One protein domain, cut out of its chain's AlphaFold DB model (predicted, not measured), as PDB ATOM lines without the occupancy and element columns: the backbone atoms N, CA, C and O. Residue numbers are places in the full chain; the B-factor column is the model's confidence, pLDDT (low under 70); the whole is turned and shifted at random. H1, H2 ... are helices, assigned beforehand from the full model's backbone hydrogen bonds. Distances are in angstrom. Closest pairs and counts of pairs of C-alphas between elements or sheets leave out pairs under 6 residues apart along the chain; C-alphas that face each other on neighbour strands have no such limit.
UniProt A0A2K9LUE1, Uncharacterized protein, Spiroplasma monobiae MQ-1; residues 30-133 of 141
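Overview. This is residues 30 to 133 of the 141 residues of an uncharacterized protein of Spiroplasma monobiae MQ-1 (UniProt A0A2K9LUE1). Three long helices, H1, H5 and H7, stand side by side at a slant as a bundle, their centres making a triangle, and H2 crosses the end of it where H1 and H5 finish. After H2 the link of residues 65 to 67 turns back and H3 packs on H2, near H5, while small H6 sits at the same end of the bundle near H2 and H7, and four-residue H4 sits near the beginning of H5. The printed part has 104 residues with seven named helices, H1 to H7 in order, and no named strand: the class is all helix. It is compact, with a radius of gyration of the C-alphas of 13.1 A, and rounded, spanning 34 by 29 by 22 A.

Arrangement. H1, residues 30 to 47, touches H7, residues 115 to 132, opposite ways at a steep tilt of 36 degrees, only just past shallow; their closest C-alphas, of Val 39 and Ile 121, are 5.0 A apart. With residues 36 to 43 alone H1 touches H5, residues 89 to 103, the same way at a steep tilt of 41 degrees; the closest C-alphas, of Phe 43 and Ile 99, are 7.4 A apart. H5 is the hub, touching three helices; it touches H7 opposite ways at a steep tilt of 37 degrees, only just past shallow, with the C-alphas of Ile 103 and Ile 118 closest at 6.4 A. H2, residues 50 to 64, is about perpendicular to H5 at 75 degrees and close but not clearly touching, with the C-alphas of Phe 56 and Leu 102 closest at 6.4 A. With residues 56 to 61 alone H2 touches H3, residues 68 to 74, at a steep tilt of 58 degrees; the closest C-alphas, of Asp 57 and Leu 68, are 5.3 A apart. H4, residues 82 to 85, and H5 only just touch, and only at the corner, with 3 pairs of C-alphas within 8 A, those of Tyr 85 and Ile 91 closest at 7.4 A. H6, residues 108 to 113, touches no helix but is near H2 and H7. In H1, H2, H3, H5 and H6 every O i to N i+4 pair is within hydrogen-bond range, in H7 12 of 14 are, and H4 is too short for such a pair.

Along the chain. H1 begins at C-alpha 30 (-27.480, 24.429, 24.890) and is 25.3 A long from first to last C-alpha. H2 measures 20.3 A, H3 9.9 A, H4 5.3 A, H5 20.9 A and H6 8.6 A. H7, 24.8 A long, ends at C-alpha 132 (-20.231, 32.538, 32.618).

Size, cuts and confidence. The two C-alphas farthest apart, of Lys 30 and Lys 62, are 36.8 A apart. The printed part has no cut, and no link is long. The mean pLDDT of the printed part is 91.2; residue 133 is under 70.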
ATOM      1  N   LYS A  30     -26.356  24.105  25.770       85.50
ATOM      2  CA  LYS A  30     -27.480  24.429  24.890       85.50
ATOM      3  C   LYS A  30     -28.366  25.520  25.496       85.50
ATOM      4  O   LYS A  30     -28.714  26.469  24.810       85.50
ATOM      5  N   GLU A  31     -28.698  25.401  26.779       88.94
ATOM      6  CA  GLU A  31     -29.514  26.396  27.482       88.94
ATOM      7  C   GLU A  31     -28.778  27.731  27.645       88.94
ATOM      8  O   GLU A  31     -29.409  28.778  27.528       88.94
ATOM      9  N   ILE A  32     -27.456  27.711  27.861       87.19
ATOM     10  CA  ILE A  32     -26.616  28.922  27.854       87.19
ATOM     11  C   ILE A  32     -26.745  29.634  26.505       87.19
ATOM     12  O   ILE A  32     -27.098  30.811  26.469       87.19
ATOM     13  N   ASN A  33     -26.536  28.912  25.403       87.56
ATOM     14  CA  ASN A  33     -26.630  29.474  24.057       87.56
ATOM     15  C   ASN A  33     -28.034  30.019  23.770       87.56
ATOM     16  O   ASN A  33     -28.171  31.146  23.303       87.56
ATOM     17  N   ASP A  34     -29.082  29.269  24.123       91.75
ATOM     18  CA  ASP A  34     -30.470  29.712  23.965       91.75
ATOM     19  C   ASP A  34     -30.750  31.004  24.758       91.75
ATOM     20  O   ASP A  34     -31.496  31.871  24.297       91.75
ATOM     21  N   MET A  35     -30.162  31.160  25.948       93.75
ATOM     22  CA  MET A  35     -30.270  32.387  26.743       93.75
ATOM     23  C   MET A  35     -29.497  33.554  26.117       93.75
ATOM     24  O   MET A  35     -30.053  34.649  26.027       93.75
ATOM     25  N   CYS A  36     -28.270  33.332  25.638       92.31
ATOM     26  CA  CYS A  36     -27.479  34.337  24.920       92.31
ATOM     27  C   CYS A  36     -28.229  34.869  23.689       92.31
ATOM     28  O   CYS A  36     -28.379  36.081  23.517       92.31
ATOM     29  N   LEU A  37     -28.794  33.968  22.882       94.38
ATOM     30  CA  LEU A  37     -29.580  34.323  21.700       94.38
ATOM     31  C   LEU A  37     -30.860  35.091  22.061       94.38
ATOM     32  O   LEU A  37     -31.218  36.053  21.384       94.38
ATOM     33  N   LYS A  38     -31.540  34.731  23.158       95.81
ATOM     34  CA  LYS A  38     -32.705  35.492  23.648       95.81
ATOM     35  C   LYS A  38     -32.340  36.905  24.091       95.81
ATOM     36  O   LYS A  38     -33.134  37.821  23.863       95.81
ATOM     37  N   VAL A  39     -31.182  37.087  24.727       95.88
ATOM     38  CA  VAL A  39     -30.679  38.420  25.085       95.88
ATOM     39  C   VAL A  39     -30.424  39.231  23.819       95.88
ATOM     40  O   VAL A  39     -30.985  40.318  23.689       95.88
ATOM     41  N   LEU A  40     -29.676  38.676  22.860       96.12
ATOM     42  CA  LEU A  40     -29.380  39.330  21.583       96.12
ATOM     43  C   LEU A  40     -30.658  39.730  20.833       96.12
ATOM     44  O   LEU A  40     -30.808  40.882  20.440       96.12
ATOM     45  N   MET A  41     -31.618  38.813  20.691       96.62
ATOM     46  CA  MET A  41     -32.880  39.082  19.999       96.62
ATOM     47  C   MET A  41     -33.668  40.221  20.663       96.62
ATOM     48  O   MET A  41     -34.233  41.069  19.973       96.62
ATOM     49  N   ASN A  42     -33.756  40.241  21.996       97.25
ATOM     50  CA  ASN A  42     -34.463  41.310  22.701       97.25
ATOM     51  C   ASN A  42     -33.720  42.642  22.619       97.25
ATOM     52  O   ASN A  42     -34.372  43.672  22.472       97.25
ATOM     53  N   PHE A  43     -32.388  42.618  22.671       96.81
ATOM     54  CA  PHE A  43     -31.572  43.809  22.498       96.81
ATOM     55  C   PHE A  43     -31.729  44.390  21.090       96.81
ATOM     56  O   PHE A  43     -32.016  45.575  20.966       96.81
ATOM     57  N   ASN A  44     -31.669  43.566  20.039       96.00
ATOM     58  CA  ASN A  44     -31.842  44.019  18.656       96.00
ATOM     59  C   ASN A  44     -33.213  44.671  18.424       96.00
ATOM     60  O   ASN A  44     -33.278  45.726  17.811       96.00
ATOM     61  N   LYS A  45     -34.296  44.140  19.013       95.44
ATOM     62  CA  LYS A  45     -35.624  44.789  18.959       95.44
ATOM     63  C   LYS A  45     -35.636  46.201  19.550       95.44
ATOM     64  O   LYS A  45     -36.403  47.047  19.101       95.44
ATOM     65  N   MET A  46     -34.842  46.442  20.592       95.44
ATOM     66  CA  MET A  46     -34.672  47.781  21.162       95.44
ATOM     67  C   MET A  46     -33.774  48.635  20.263       95.44
ATOM     68  O   MET A  46     -34.067  49.801  20.021       95.44
ATOM     69  N   TYR A  47     -32.701  48.034  19.747       94.75
ATOM     70  CA  TYR A  47     -31.671  48.675  18.935       94.75
ATOM     71  C   TYR A  47     -32.089  48.944  17.476       94.75
ATOM     72  O   TYR A  47     -31.299  49.449  16.688       94.75
ATOM     73  N   GLU A  48     -33.337  48.654  17.116       93.88
ATOM     74  CA  GLU A  48     -33.978  49.107  15.875       93.88
ATOM     75  C   GLU A  48     -34.589  50.521  16.001       93.88
ATOM     76  O   GLU A  48     -34.841  51.179  14.991       93.88
ATOM     77  N   ASP A  49     -34.840  51.016  17.223       95.81
ATOM     78  CA  ASP A  49     -35.419  52.347  17.455       95.81
ATOM     79  C   ASP A  49     -34.324  53.417  17.556       95.81
ATOM     80  O   ASP A  49     -33.468  53.390  18.444       95.81
ATOM     81  N   GLN A  50     -34.396  54.421  16.676       95.00
ATOM     82  CA  GLN A  50     -33.430  55.519  16.623       95.00
ATOM     83  C   GLN A  50     -33.283  56.269  17.953       95.00
ATOM     84  O   GLN A  50     -32.176  56.667  18.300       95.00
ATOM     85  N   LYS A  51     -34.358  56.447  18.731       95.56
ATOM     86  CA  LYS A  51     -34.270  57.112  20.041       95.56
ATOM     87  C   LYS A  51     -33.477  56.284  21.044       95.56
ATOM     88  O   LYS A  51     -32.788  56.859  21.880       95.56
ATOM     89  N   ILE A  52     -33.577  54.958  20.968       96.38
ATOM     90  CA  ILE A  52     -32.791  54.049  21.808       96.38
ATOM     91  C   ILE A  52     -31.325  54.075  21.384       96.38
ATOM     92  O   ILE A  52     -30.454  54.200  22.242       96.38
ATOM     93  N   ILE A  53     -31.051  54.041  20.076       95.94
ATOM     94  CA  ILE A  53     -29.690  54.195  19.545       95.94
ATOM     95  C   ILE A  53     -29.079  55.513  20.042       95.94
ATOM     96  O   ILE A  53     -27.989  55.509  20.612       95.94
ATOM     97  N   ASP A  54     -29.802  56.628  19.904       96.50
ATOM     98  CA  ASP A  54     -29.343  57.948  20.341       96.50
ATOM     99  C   ASP A  54     -29.093  57.994  21.859       96.50
ATOM    100  O   ASP A  54     -28.108  58.584  22.310       96.50
ATOM    101  N   LEU A  55     -29.961  57.360  22.655       96.75
ATOM    102  CA  LEU A  55     -29.809  57.248  24.107       96.75
ATOM    103  C   LEU A  55     -28.538  56.469  24.481       96.75
ATOM    104  O   LEU A  55     -27.760  56.916  25.330       96.75
ATOM    105  N   PHE A  56     -28.307  55.322  23.840       96.88
ATOM    106  CA  PHE A  56     -27.121  54.500  24.072       96.88
ATOM    107  C   PHE A  56     -25.843  55.219  23.643       96.88
ATOM    108  O   PHE A  56     -24.874  55.245  24.406       96.88
ATOM    109  N   ASP A  57     -25.850  55.887  22.489       96.62
ATOM    110  CA  ASP A  57     -24.733  56.711  22.029       96.62
ATOM    111  C   ASP A  57     -24.420  57.831  23.027       96.62
ATOM    112  O   ASP A  57     -23.262  58.023  23.398       96.62
ATOM    113  N   GLN A  58     -25.433  58.548  23.523       96.56
ATOM    114  CA  GLN A  58     -25.236  59.596  24.530       96.56
ATOM    115  C   GLN A  58     -24.599  59.051  25.812       96.56
ATOM    116  O   GLN A  58     -23.674  59.665  26.362       96.56
ATOM    117  N   PHE A  59     -25.064  57.895  26.287       95.31
ATOM    118  CA  PHE A  59     -24.495  57.241  27.460       95.31
ATOM    119  C   PHE A  59     -23.034  56.829  27.230       95.31
ATOM    120  O   PHE A  59     -22.156  57.173  28.033       95.31
ATOM    121  N   CYS A  60     -22.753  56.154  26.114       94.62
ATOM    122  CA  CYS A  60     -21.417  55.698  25.742       94.62
ATOM    123  C   CYS A  60     -20.446  56.866  25.547       94.62
ATOM    124  O   CYS A  60     -19.338  56.844  26.088       94.62
ATOM    125  N   ILE A  61     -20.873  57.951  24.901       95.19
ATOM    126  CA  ILE A  61     -20.057  59.159  24.740       95.19
ATOM    127  C   ILE A  61     -19.745  59.771  26.107       95.19
ATOM    128  O   ILE A  61     -18.612  60.184  26.367       95.19
ATOM    129  N   LYS A  62     -20.714  59.820  27.026       94.69
ATOM    130  CA  LYS A  62     -20.480  60.359  28.370       94.69
ATOM    131  C   LYS A  62     -19.440  59.532  29.130       94.69
ATOM    132  O   LYS A  62     -18.506  60.125  29.688       94.69
ATOM    133  N   LYS A  63     -19.595  58.203  29.128       91.50
ATOM    134  CA  LYS A  63     -18.800  57.249  29.920       91.50
ATOM    135  C   LYS A  63     -17.431  56.937  29.304       91.50
ATOM    136  O   LYS A  63     -16.434  56.978  30.017       91.50
ATOM    137  N   TYR A  64     -17.384  56.686  28.000       91.25
ATOM    138  CA  TYR A  64     -16.218  56.160  27.280       91.25
ATOM    139  C   TYR A  64     -15.651  57.112  26.220       91.25
ATOM    140  O   TYR A  64     -14.566  56.858  25.718       91.25
ATOM    141  N   LYS A  65     -16.335  58.223  25.903       94.25
ATOM    142  CA  LYS A  65     -15.967  59.184  24.835       94.25
ATOM    143  C   LYS A  65     -16.115  58.658  23.405       94.25
ATOM    144  O   LYS A  65     -15.746  59.362  22.470       94.25
ATOM    145  N   PHE A  66     -16.731  57.492  23.237       95.06
ATOM    146  CA  PHE A  66     -17.001  56.865  21.946       95.06
ATOM    147  C   PHE A  66     -18.486  56.534  21.801       95.06
ATOM    148  O   PHE A  66     -19.198  56.413  22.798       95.06
ATOM    149  N   LYS A  67     -18.945  56.405  20.553       94.06
ATOM    150  CA  LYS A  67     -20.281  55.891  20.225       94.06
ATOM    151  C   LYS A  67     -20.364  54.392  20.481       94.06
ATOM    152  O   LYS A  67     -19.329  53.722  20.494       94.06
ATOM    153  N   LEU A  68     -21.578  53.866  20.642       93.62
ATOM    154  CA  LEU A  68     -21.769  52.435  20.872       93.62
ATOM    155  C   LEU A  68     -21.214  51.604  19.711       93.62
ATOM    156  O   LEU A  68     -20.471  50.662  19.950       93.62
ATOM    157  N   GLU A  69     -21.494  51.997  18.468       94.06
ATOM    158  CA  GLU A  69     -20.975  51.316  17.272       94.06
ATOM    159  C   GLU A  69     -19.443  51.191  17.289       94.06
ATOM    160  O   GLU A  69     -18.898  50.133  16.993       94.06
ATOM    161  N   THR A  70     -18.732  52.247  17.699       94.06
ATOM    162  CA  THR A  70     -17.266  52.213  17.813       94.06
ATOM    163  C   THR A  70     -16.807  51.243  18.898       94.06
ATOM    164  O   THR A  70     -15.868  50.493  18.668       94.06
ATOM    165  N   ILE A  71     -17.483  51.223  20.050       91.25
ATOM    166  CA  ILE A  71     -17.167  50.296  21.146       91.25
ATOM    167  C   ILE A  71     -17.358  48.846  20.690       91.25
ATOM    168  O   ILE A  71     -16.492  48.017  20.940       91.25
ATOM    169  N   LEU A  72     -18.459  48.547  19.996       92.69
ATOM    170  CA  LEU A  72     -18.720  47.207  19.469       92.69
ATOM    171  C   LEU A  72     -17.658  46.798  18.440       92.69
ATOM    172  O   LEU A  72     -17.099  45.709  18.546       92.69
ATOM    173  N   ASN A  73     -17.314  47.689  17.507       91.69
ATOM    174  CA  ASN A  73     -16.291  47.426  16.495       91.69
ATOM    175  C   ASN A  73     -14.901  47.192  17.106       91.69
ATOM    176  O   ASN A  73     -14.211  46.260  16.698       91.69
ATOM    177  N   ASP A  74     -14.497  47.988  18.101       89.38
ATOM    178  CA  ASP A  74     -13.213  47.815  18.797       89.38
ATOM    179  C   ASP A  74     -13.150  46.471  19.550       89.38
ATOM    180  O   ASP A  74     -12.084  45.854  19.643       89.38
ATOM    181  N   SER A  75     -14.297  45.981  20.028       86.81
ATOM    182  CA  SER A  75     -14.462  44.656  20.638       86.81
ATOM    183  C   SER A  75     -14.649  43.517  19.615       86.81
ATOM    184  O   SER A  75     -14.833  42.368  20.009       86.81
ATOM    185  N   ASN A  76     -14.578  43.794  18.305       88.69
ATOM    186  CA  ASN A  76     -14.886  42.853  17.212       88.69
ATOM    187  C   ASN A  76     -16.288  42.220  17.318       88.69
ATOM    188  O   ASN A  76     -16.478  41.042  17.012       88.69
ATOM    189  N   ILE A  77     -17.267  42.998  17.776       89.88
ATOM    190  CA  ILE A  77     -18.661  42.587  17.907       89.88
ATOM    191  C   ILE A  77     -19.458  43.144  16.724       89.88
ATOM    192  O   ILE A  77     -19.721  44.344  16.659       89.88
ATOM    193  N   ASP A  78     -19.918  42.260  15.841       90.06
ATOM    194  CA  ASP A  78     -20.997  42.550  14.891       90.06
ATOM    195  C   ASP A  78     -22.279  41.855  15.365       90.06
ATOM    196  O   ASP A  78     -22.368  40.624  15.384       90.06
ATOM    197  N   LEU A  79     -23.290  42.646  15.739       90.19
ATOM    198  CA  LEU A  79     -24.575  42.151  16.244       90.19
ATOM    199  C   LEU A  79     -25.293  41.214  15.259       90.19
ATOM    200  O   LEU A  79     -26.049  40.350  15.703       90.19
ATOM    201  N   ASN A  80     -25.057  41.360  13.952       88.81
ATOM    202  CA  ASN A  80     -25.664  40.514  12.920       88.81
ATOM    203  C   ASN A  80     -24.960  39.159  12.780       88.81
ATOM    204  O   ASN A  80     -25.542  38.211  12.253       88.81
ATOM    205  N   GLU A  81     -23.718  39.055  13.250       88.81
ATOM    206  CA  GLU A  81     -22.901  37.846  13.146       88.81
ATOM    207  C   GLU A  81     -22.721  37.129  14.487       88.81
ATOM    208  O   GLU A  81     -22.169  36.033  14.518       88.81
ATOM    209  N   MET A  82     -23.229  37.685  15.592       87.56
ATOM    210  CA  MET A  82     -23.116  37.109  16.941       87.56
ATOM    211  C   MET A  82     -23.505  35.626  17.033       87.56
ATOM    212  O   MET A  82     -22.866  34.868  17.762       87.56
ATOM    213  N   GLU A  83     -24.500  35.179  16.262       85.38
ATOM    214  CA  GLU A  83     -24.910  33.768  16.215       85.38
ATOM    215  C   GLU A  83     -23.812  32.832  15.677       85.38
ATOM    216  O   GLU A  83     -23.794  31.647  15.994       85.38
ATOM    217  N   GLN A  84     -22.865  33.344  14.891       81.88
ATOM    218  CA  GLN A  84     -21.729  32.576  14.373       81.88
ATOM    219  C   GLN A  84     -20.642  32.377  15.439       81.88
ATOM    220  O   GLN A  84     -19.868  31.424  15.371       81.88
ATOM    221  N   TYR A  85     -20.619  33.232  16.465       80.50
ATOM    222  CA  TYR A  85     -19.641  33.209  17.552       80.50
ATOM    223  C   TYR A  85     -20.118  32.404  18.772       80.50
ATOM    224  O   TYR A  85     -19.627  32.621  19.875       80.50
ATOM    225  N   ILE A  86     -21.063  31.463  18.613       76.75
ATOM    226  CA  ILE A  86     -21.608  30.630  19.709       76.75
ATOM    227  C   ILE A  86     -20.512  29.940  20.541       76.75
ATOM    228  O   ILE A  86     -20.657  29.797  21.751       76.75
ATOM    229  N   GLU A  87     -19.409  29.528  19.916       75.75
ATOM    230  CA  GLU A  87     -18.296  28.869  20.615       75.75
ATOM    231  C   GLU A  87     -17.298  29.857  21.248       75.75
ATOM    232  O   GLU A  87     -16.426  29.450  22.015       75.75
ATOM    233  N   ASN A  88     -17.409  31.156  20.953       80.75
ATOM    234  CA  ASN A  88     -16.513  32.184  21.469       80.75
ATOM    235  C   ASN A  88     -17.108  32.861  22.711       80.75
ATOM    236  O   ASN A  88     -17.716  33.931  22.644       80.75
ATOM    237  N   GLU A  89     -16.891  32.228  23.862       80.94
ATOM    238  CA  GLU A  89     -17.380  32.707  25.158       80.94
ATOM    239  C   GLU A  89     -16.931  34.145  25.468       80.94
ATOM    240  O   GLU A  89     -17.717  34.926  25.994       80.94
ATOM    241  N   ALA A  90     -15.707  34.535  25.098       85.44
ATOM    242  CA  ALA A  90     -15.170  35.858  25.418       85.44
ATOM    243  C   ALA A  90     -15.965  36.996  24.755       85.44
ATOM    244  O   ALA A  90     -16.314  37.967  25.428       85.44
ATOM    245  N   ILE A  91     -16.304  36.850  23.468       87.62
ATOM    246  CA  ILE A  91     -17.101  37.843  22.728       87.62
ATOM    247  C   ILE A  91     -18.508  37.949  23.330       87.62
ATOM    248  O   ILE A  91     -19.023  39.051  23.526       87.62
ATOM    249  N   TRP A  92     -19.121  36.816  23.687       88.44
ATOM    250  CA  TRP A  92     -20.429  36.810  24.348       88.44
ATOM    251  C   TRP A  92     -20.398  37.485  25.714       88.44
ATOM    252  O   TRP A  92     -21.278  38.287  26.015       88.44
ATOM    253  N   VAL A  93     -19.385  37.202  26.532       88.31
ATOM    254  CA  VAL A  93     -19.207  37.841  27.842       88.31
ATOM    255  C   VAL A  93     -19.115  39.359  27.691       88.31
ATOM    256  O   VAL A  93     -19.770  40.098  28.432       88.31
ATOM    257  N   GLU A  94     -18.343  39.832  26.714       88.94
ATOM    258  CA  GLU A  94     -18.167  41.257  26.453       88.94
ATOM    259  C   GLU A  94     -19.470  41.916  25.986       88.94
ATOM    260  O   GLU A  94     -19.896  42.910  26.581       88.94
ATOM    261  N   LEU A  95     -20.170  41.313  25.019       92.81
ATOM    262  CA  LEU A  95     -21.470  41.802  24.561       92.81
ATOM    263  C   LEU A  95     -22.499  41.855  25.698       92.81
ATOM    264  O   LEU A  95     -23.135  42.886  25.905       92.81
ATOM    265  N   LEU A  96     -22.667  40.762  26.450       93.12
ATOM    266  CA  LEU A  96     -23.645  40.682  27.540       93.12
ATOM    267  C   LEU A  96     -23.359  41.726  28.624       93.12
ATOM    268  O   LEU A  96     -24.288  42.318  29.174       93.12
ATOM    269  N   THR A  97     -22.080  42.001  28.887       90.69
ATOM    270  CA  THR A  97     -21.664  43.056  29.816       90.69
ATOM    271  C   THR A  97     -22.064  44.438  29.307       90.69
ATOM    272  O   THR A  97     -22.624  45.229  30.068       90.69
ATOM    273  N   GLN A  98     -21.829  44.739  28.025       90.88
ATOM    274  CA  GLN A  98     -22.245  46.019  27.444       90.88
ATOM    275  C   GLN A  98     -23.765  46.176  27.455       90.88
ATOM    276  O   GLN A  98     -24.263  47.221  27.874       90.88
ATOM    277  N   ILE A  99     -24.505  45.129  27.071       94.62
ATOM    278  CA  ILE A  99     -25.970  45.129  27.102       94.62
ATOM    279  C   ILE A  99     -26.463  45.428  28.516       94.62
ATOM    280  O   ILE A  99     -27.264  46.345  28.673       94.62
ATOM    281  N   SER A 100     -25.954  44.727  29.536       92.94
ATOM    282  CA  SER A 100     -26.336  44.949  30.939       92.94
ATOM    283  C   SER A 100     -26.173  46.415  31.346       92.94
ATOM    284  O   SER A 100     -27.088  47.013  31.899       92.94
ATOM    285  N   ILE A 101     -25.030  47.022  31.016       91.19
ATOM    286  CA  ILE A 101     -24.742  48.422  31.353       91.19
ATOM    287  C   ILE A 101     -25.718  49.387  30.660       91.19
ATOM    288  O   ILE A 101     -26.085  50.409  31.242       91.19
ATOM    289  N   LEU A 102     -26.098  49.104  29.413       94.06
ATOM    290  CA  LEU A 102     -26.983  49.963  28.625       94.06
ATOM    291  C   LEU A 102     -28.440  49.869  29.079       94.06
ATOM    292  O   LEU A 102     -29.124  50.887  29.152       94.06
ATOM    293  N   ILE A 103     -28.925  48.673  29.413       93.31
ATOM    294  CA  ILE A 103     -30.316  48.500  29.851       93.31
ATOM    295  C   ILE A 103     -30.569  49.011  31.277       93.31
ATOM    296  O   ILE A 103     -31.715  49.286  31.629       93.31
ATOM    297  N   ASP A 104     -29.510  49.220  32.065       90.50
ATOM    298  CA  ASP A 104     -29.579  49.849  33.389       90.50
ATOM    299  C   ASP A 104     -29.841  51.369  33.331       90.50
ATOM    300  O   ASP A 104     -30.080  52.010  34.365       90.50
ATOM    301  N   ILE A 105     -29.820  51.976  32.135       91.25
ATOM    302  CA  ILE A 105     -30.143  53.392  31.944       91.25
ATOM    303  C   ILE A 105     -31.588  53.663  32.394       91.25
ATOM    304  O   ILE A 105     -32.563  53.108  31.886       91.25
ATOM    305  N   GLN A 106     -31.725  54.581  33.350       85.31
ATOM    306  CA  GLN A 106     -33.012  55.024  33.886       85.31
ATOM    307  C   GLN A 106     -33.621  56.108  32.982       85.31
ATOM    308  O   GLN A 106     -33.593  57.290  33.318       85.31
ATOM    309  N   ASP A 107     -34.128  55.701  31.817       93.50
ATOM    310  CA  ASP A 107     -34.813  56.574  30.856       93.50
ATOM    311  C   ASP A 107     -36.304  56.222  30.729       93.50
ATOM    312  O   ASP A 107     -36.674  55.058  30.565       93.50
ATOM    313  N   GLU A 108     -37.179  57.229  30.787       93.50
ATOM    314  CA  GLU A 108     -38.634  57.026  30.766       93.50
ATOM    315  C   GLU A 108     -39.132  56.425  29.447       93.50
ATOM    316  O   GLU A 108     -40.021  55.571  29.464       93.50
ATOM    317  N   TYR A 109     -38.569  56.835  28.305       93.56
ATOM    318  CA  TYR A 109     -38.984  56.320  27.001       93.56
ATOM    319  C   TYR A 109     -38.601  54.845  26.862       93.56
ATOM    320  O   TYR A 109     -39.435  54.025  26.466       93.56
ATOM    321  N   MET A 110     -37.371  54.497  27.243       93.06
ATOM    322  CA  MET A 110     -36.889  53.119  27.230       93.06
ATOM    323  C   MET A 110     -37.740  52.221  28.141       93.06
ATOM    324  O   MET A 110     -38.217  51.170  27.710       93.06
ATOM    325  N   GLN A 111     -38.011  52.664  29.371       92.00
ATOM    326  CA  GLN A 111     -38.800  51.897  30.341       92.00
ATOM    327  C   GLN A 111     -40.286  51.801  29.969       92.00
ATOM    328  O   GLN A 111     -40.928  50.806  30.297       92.00
ATOM    329  N   ALA A 112     -40.856  52.794  29.280       93.25
ATOM    330  CA  ALA A 112     -42.253  52.751  28.851       93.25
ATOM    331  C   ALA A 112     -42.479  51.808  27.658       93.25
ATOM    332  O   ALA A 112     -43.491  51.109  27.623       93.25
ATOM    333  N   ASN A 113     -41.548  51.772  26.698       95.06
ATOM    334  CA  ASN A 113     -41.742  51.052  25.434       95.06
ATOM    335  C   ASN A 113     -41.114  49.652  25.419       95.06
ATOM    336  O   ASN A 113     -41.632  48.765  24.748       95.06
ATOM    337  N   TYR A 114     -40.043  49.430  26.187       95.94
ATOM    338  CA  TYR A 114     -39.246  48.197  26.122       95.94
ATOM    339  C   TYR A 114     -39.161  47.445  27.448       95.94
ATOM    340  O   TYR A 114     -38.306  46.579  27.624       95.94
ATOM    341  N   ARG A 115     -40.072  47.728  28.386       94.69
ATOM    342  CA  ARG A 115     -40.074  47.126  29.727       94.69
ATOM    343  C   ARG A 115     -39.959  45.604  29.725       94.69
ATOM    344  O   ARG A 115     -39.185  45.042  30.495       94.69
ATOM    345  N   GLU A 116     -40.751  44.934  28.888       95.69
ATOM    346  CA  GLU A 116     -40.760  43.469  28.834       95.69
ATOM    347  C   GLU A 116     -39.469  42.923  28.211       95.69
ATOM    348  O   GLU A 116     -38.942  41.929  28.702       95.69
ATOM    349  N   ASN A 117     -38.905  43.602  27.203       96.31
ATOM    350  CA  ASN A 117     -37.605  43.241  26.632       96.31
ATOM    351  C   ASN A 117     -36.489  43.375  27.673       96.31
ATOM    352  O   ASN A 117     -35.726  42.431  27.854       96.31
ATOM    353  N   ILE A 118     -36.436  44.495  28.399       95.25
ATOM    354  CA  ILE A 118     -35.449  44.748  29.463       95.25
ATOM    355  C   ILE A 118     -35.560  43.685  30.553       95.25
ATOM    356  O   ILE A 118     -34.567  43.073  30.929       95.25
ATOM    357  N   LYS A 119     -36.780  43.389  31.007       94.94
ATOM    358  CA  LYS A 119     -37.031  42.373  32.034       94.94
ATOM    359  C   LYS A 119     -36.602  40.971  31.592       94.94
ATOM    360  O   LYS A 119     -36.066  40.212  32.402       94.94
ATOM    361  N   GLU A 120     -36.854  40.607  30.336       96.19
ATOM    362  CA  GLU A 120     -36.380  39.346  29.758       96.19
ATOM    363  C   GLU A 120     -34.849  39.323  29.649       96.19
ATOM    364  O   GLU A 120     -34.238  38.318  30.016       96.19
ATOM    365  N   ILE A 121     -34.215  40.415  29.207       95.88
ATOM    366  CA  ILE A 121     -32.751  40.524  29.149       95.88
ATOM    367  C   ILE A 121     -32.154  40.356  30.551       95.88
ATOM    368  O   ILE A 121     -31.348  39.450  30.750       95.88
ATOM    369  N   ASP A 122     -32.610  41.138  31.531       93.25
ATOM    370  CA  ASP A 122     -32.155  41.081  32.926       93.25
ATOM    371  C   ASP A 122     -32.257  39.675  33.508       93.25
ATOM    372  O   ASP A 122     -31.335  39.172  34.155       93.25
ATOM    373  N   LYS A 123     -33.396  39.014  33.285       94.00
ATOM    374  CA  LYS A 123     -33.626  37.658  33.780       94.00
ATOM    375  C   LYS A 123     -32.595  36.680  33.217       94.00
ATOM    376  O   LYS A 123     -32.064  35.876  33.981       94.00
ATOM    377  N   ASN A 124     -32.325  36.734  31.912       92.81
ATOM    378  CA  ASN A 124     -31.365  35.837  31.269       92.81
ATOM    379  C   ASN A 124     -29.922  36.190  31.668       92.81
ATOM    380  O   ASN A 124     -29.175  35.295  32.057       92.81
ATOM    381  N   ILE A 125     -29.551  37.477  31.685       91.50
ATOM    382  CA  ILE A 125     -28.218  37.939  32.104       91.50
ATOM    383  C   ILE A 125     -27.910  37.523  33.547       91.50
ATOM    384  O   ILE A 125     -26.809  37.061  33.810       91.50
ATOM    385  N   ARG A 126     -28.869  37.576  34.481       88.88
ATOM    386  CA  ARG A 126     -28.650  37.117  35.871       88.88
ATOM    387  C   ARG A 126     -28.339  35.627  35.989       88.88
ATOM    388  O   ARG A 126     -27.630  35.218  36.907       88.88
ATOM    389  N   VAL A 127     -28.907  34.798  35.114       88.56
ATOM    390  CA  VAL A 127     -28.573  33.368  35.068       88.56
ATOM    391  C   VAL A 127     -27.199  33.192  34.426       88.56
ATOM    392  O   VAL A 127     -26.356  32.483  34.975       88.56
ATOM    393  N   LEU A 128     -26.947  33.892  33.317       86.69
ATOM    394  CA  LEU A 128     -25.677  33.856  32.597       86.69
ATOM    395  C   LEU A 128     -24.504  34.389  33.435       86.69
ATOM    396  O   LEU A 128     -23.429  33.812  33.366       86.69
ATOM    397  N   ASP A 129     -24.691  35.394  34.293       83.19
ATOM    398  CA  ASP A 129     -23.646  35.926  35.182       83.19
ATOM    399  C   ASP A 129     -23.121  34.862  36.146       83.19
ATOM    400  O   ASP A 129     -21.914  34.734  36.340       83.19
ATOM    401  N   LYS A 130     -24.010  34.016  36.677       80.06
ATOM    402  CA  LYS A 130     -23.622  32.906  37.558       80.06
ATOM    403  C   LYS A 130     -22.839  31.828  36.818       80.06
ATOM    404  O   LYS A 130     -21.939  31.220  37.398       80.06
ATOM    405  N   VAL A 131     -23.201  31.573  35.562       79.19
ATOM    406  CA  VAL A 131     -22.665  30.460  34.771       79.19
ATOM    407  C   VAL A 131     -21.366  30.849  34.062       79.19
ATOM    408  O   VAL A 131     -20.366  30.152  34.204       79.19
ATOM    409  N   LEU A 132     -21.364  31.990  33.373       75.88
ATOM    410  CA  LEU A 132     -20.231  32.538  32.618       75.88
ATOM    411  C   LEU A 132     -19.298  33.391  33.484       75.88
ATOM    412  O   LEU A 132     -18.262  33.856  33.016       75.88
ATOM    413  N   ARG A 133     -19.651  33.612  34.760       69.06
ATOM    414  CA  ARG A 133     -18.909  34.487  35.681       69.06
ATOM    415  C   ARG A 133     -18.679  35.856  35.046       69.06
ATOM    416  O   ARG A 133     -17.548  36.342  35.040       69.06
TER     417      ARG A 133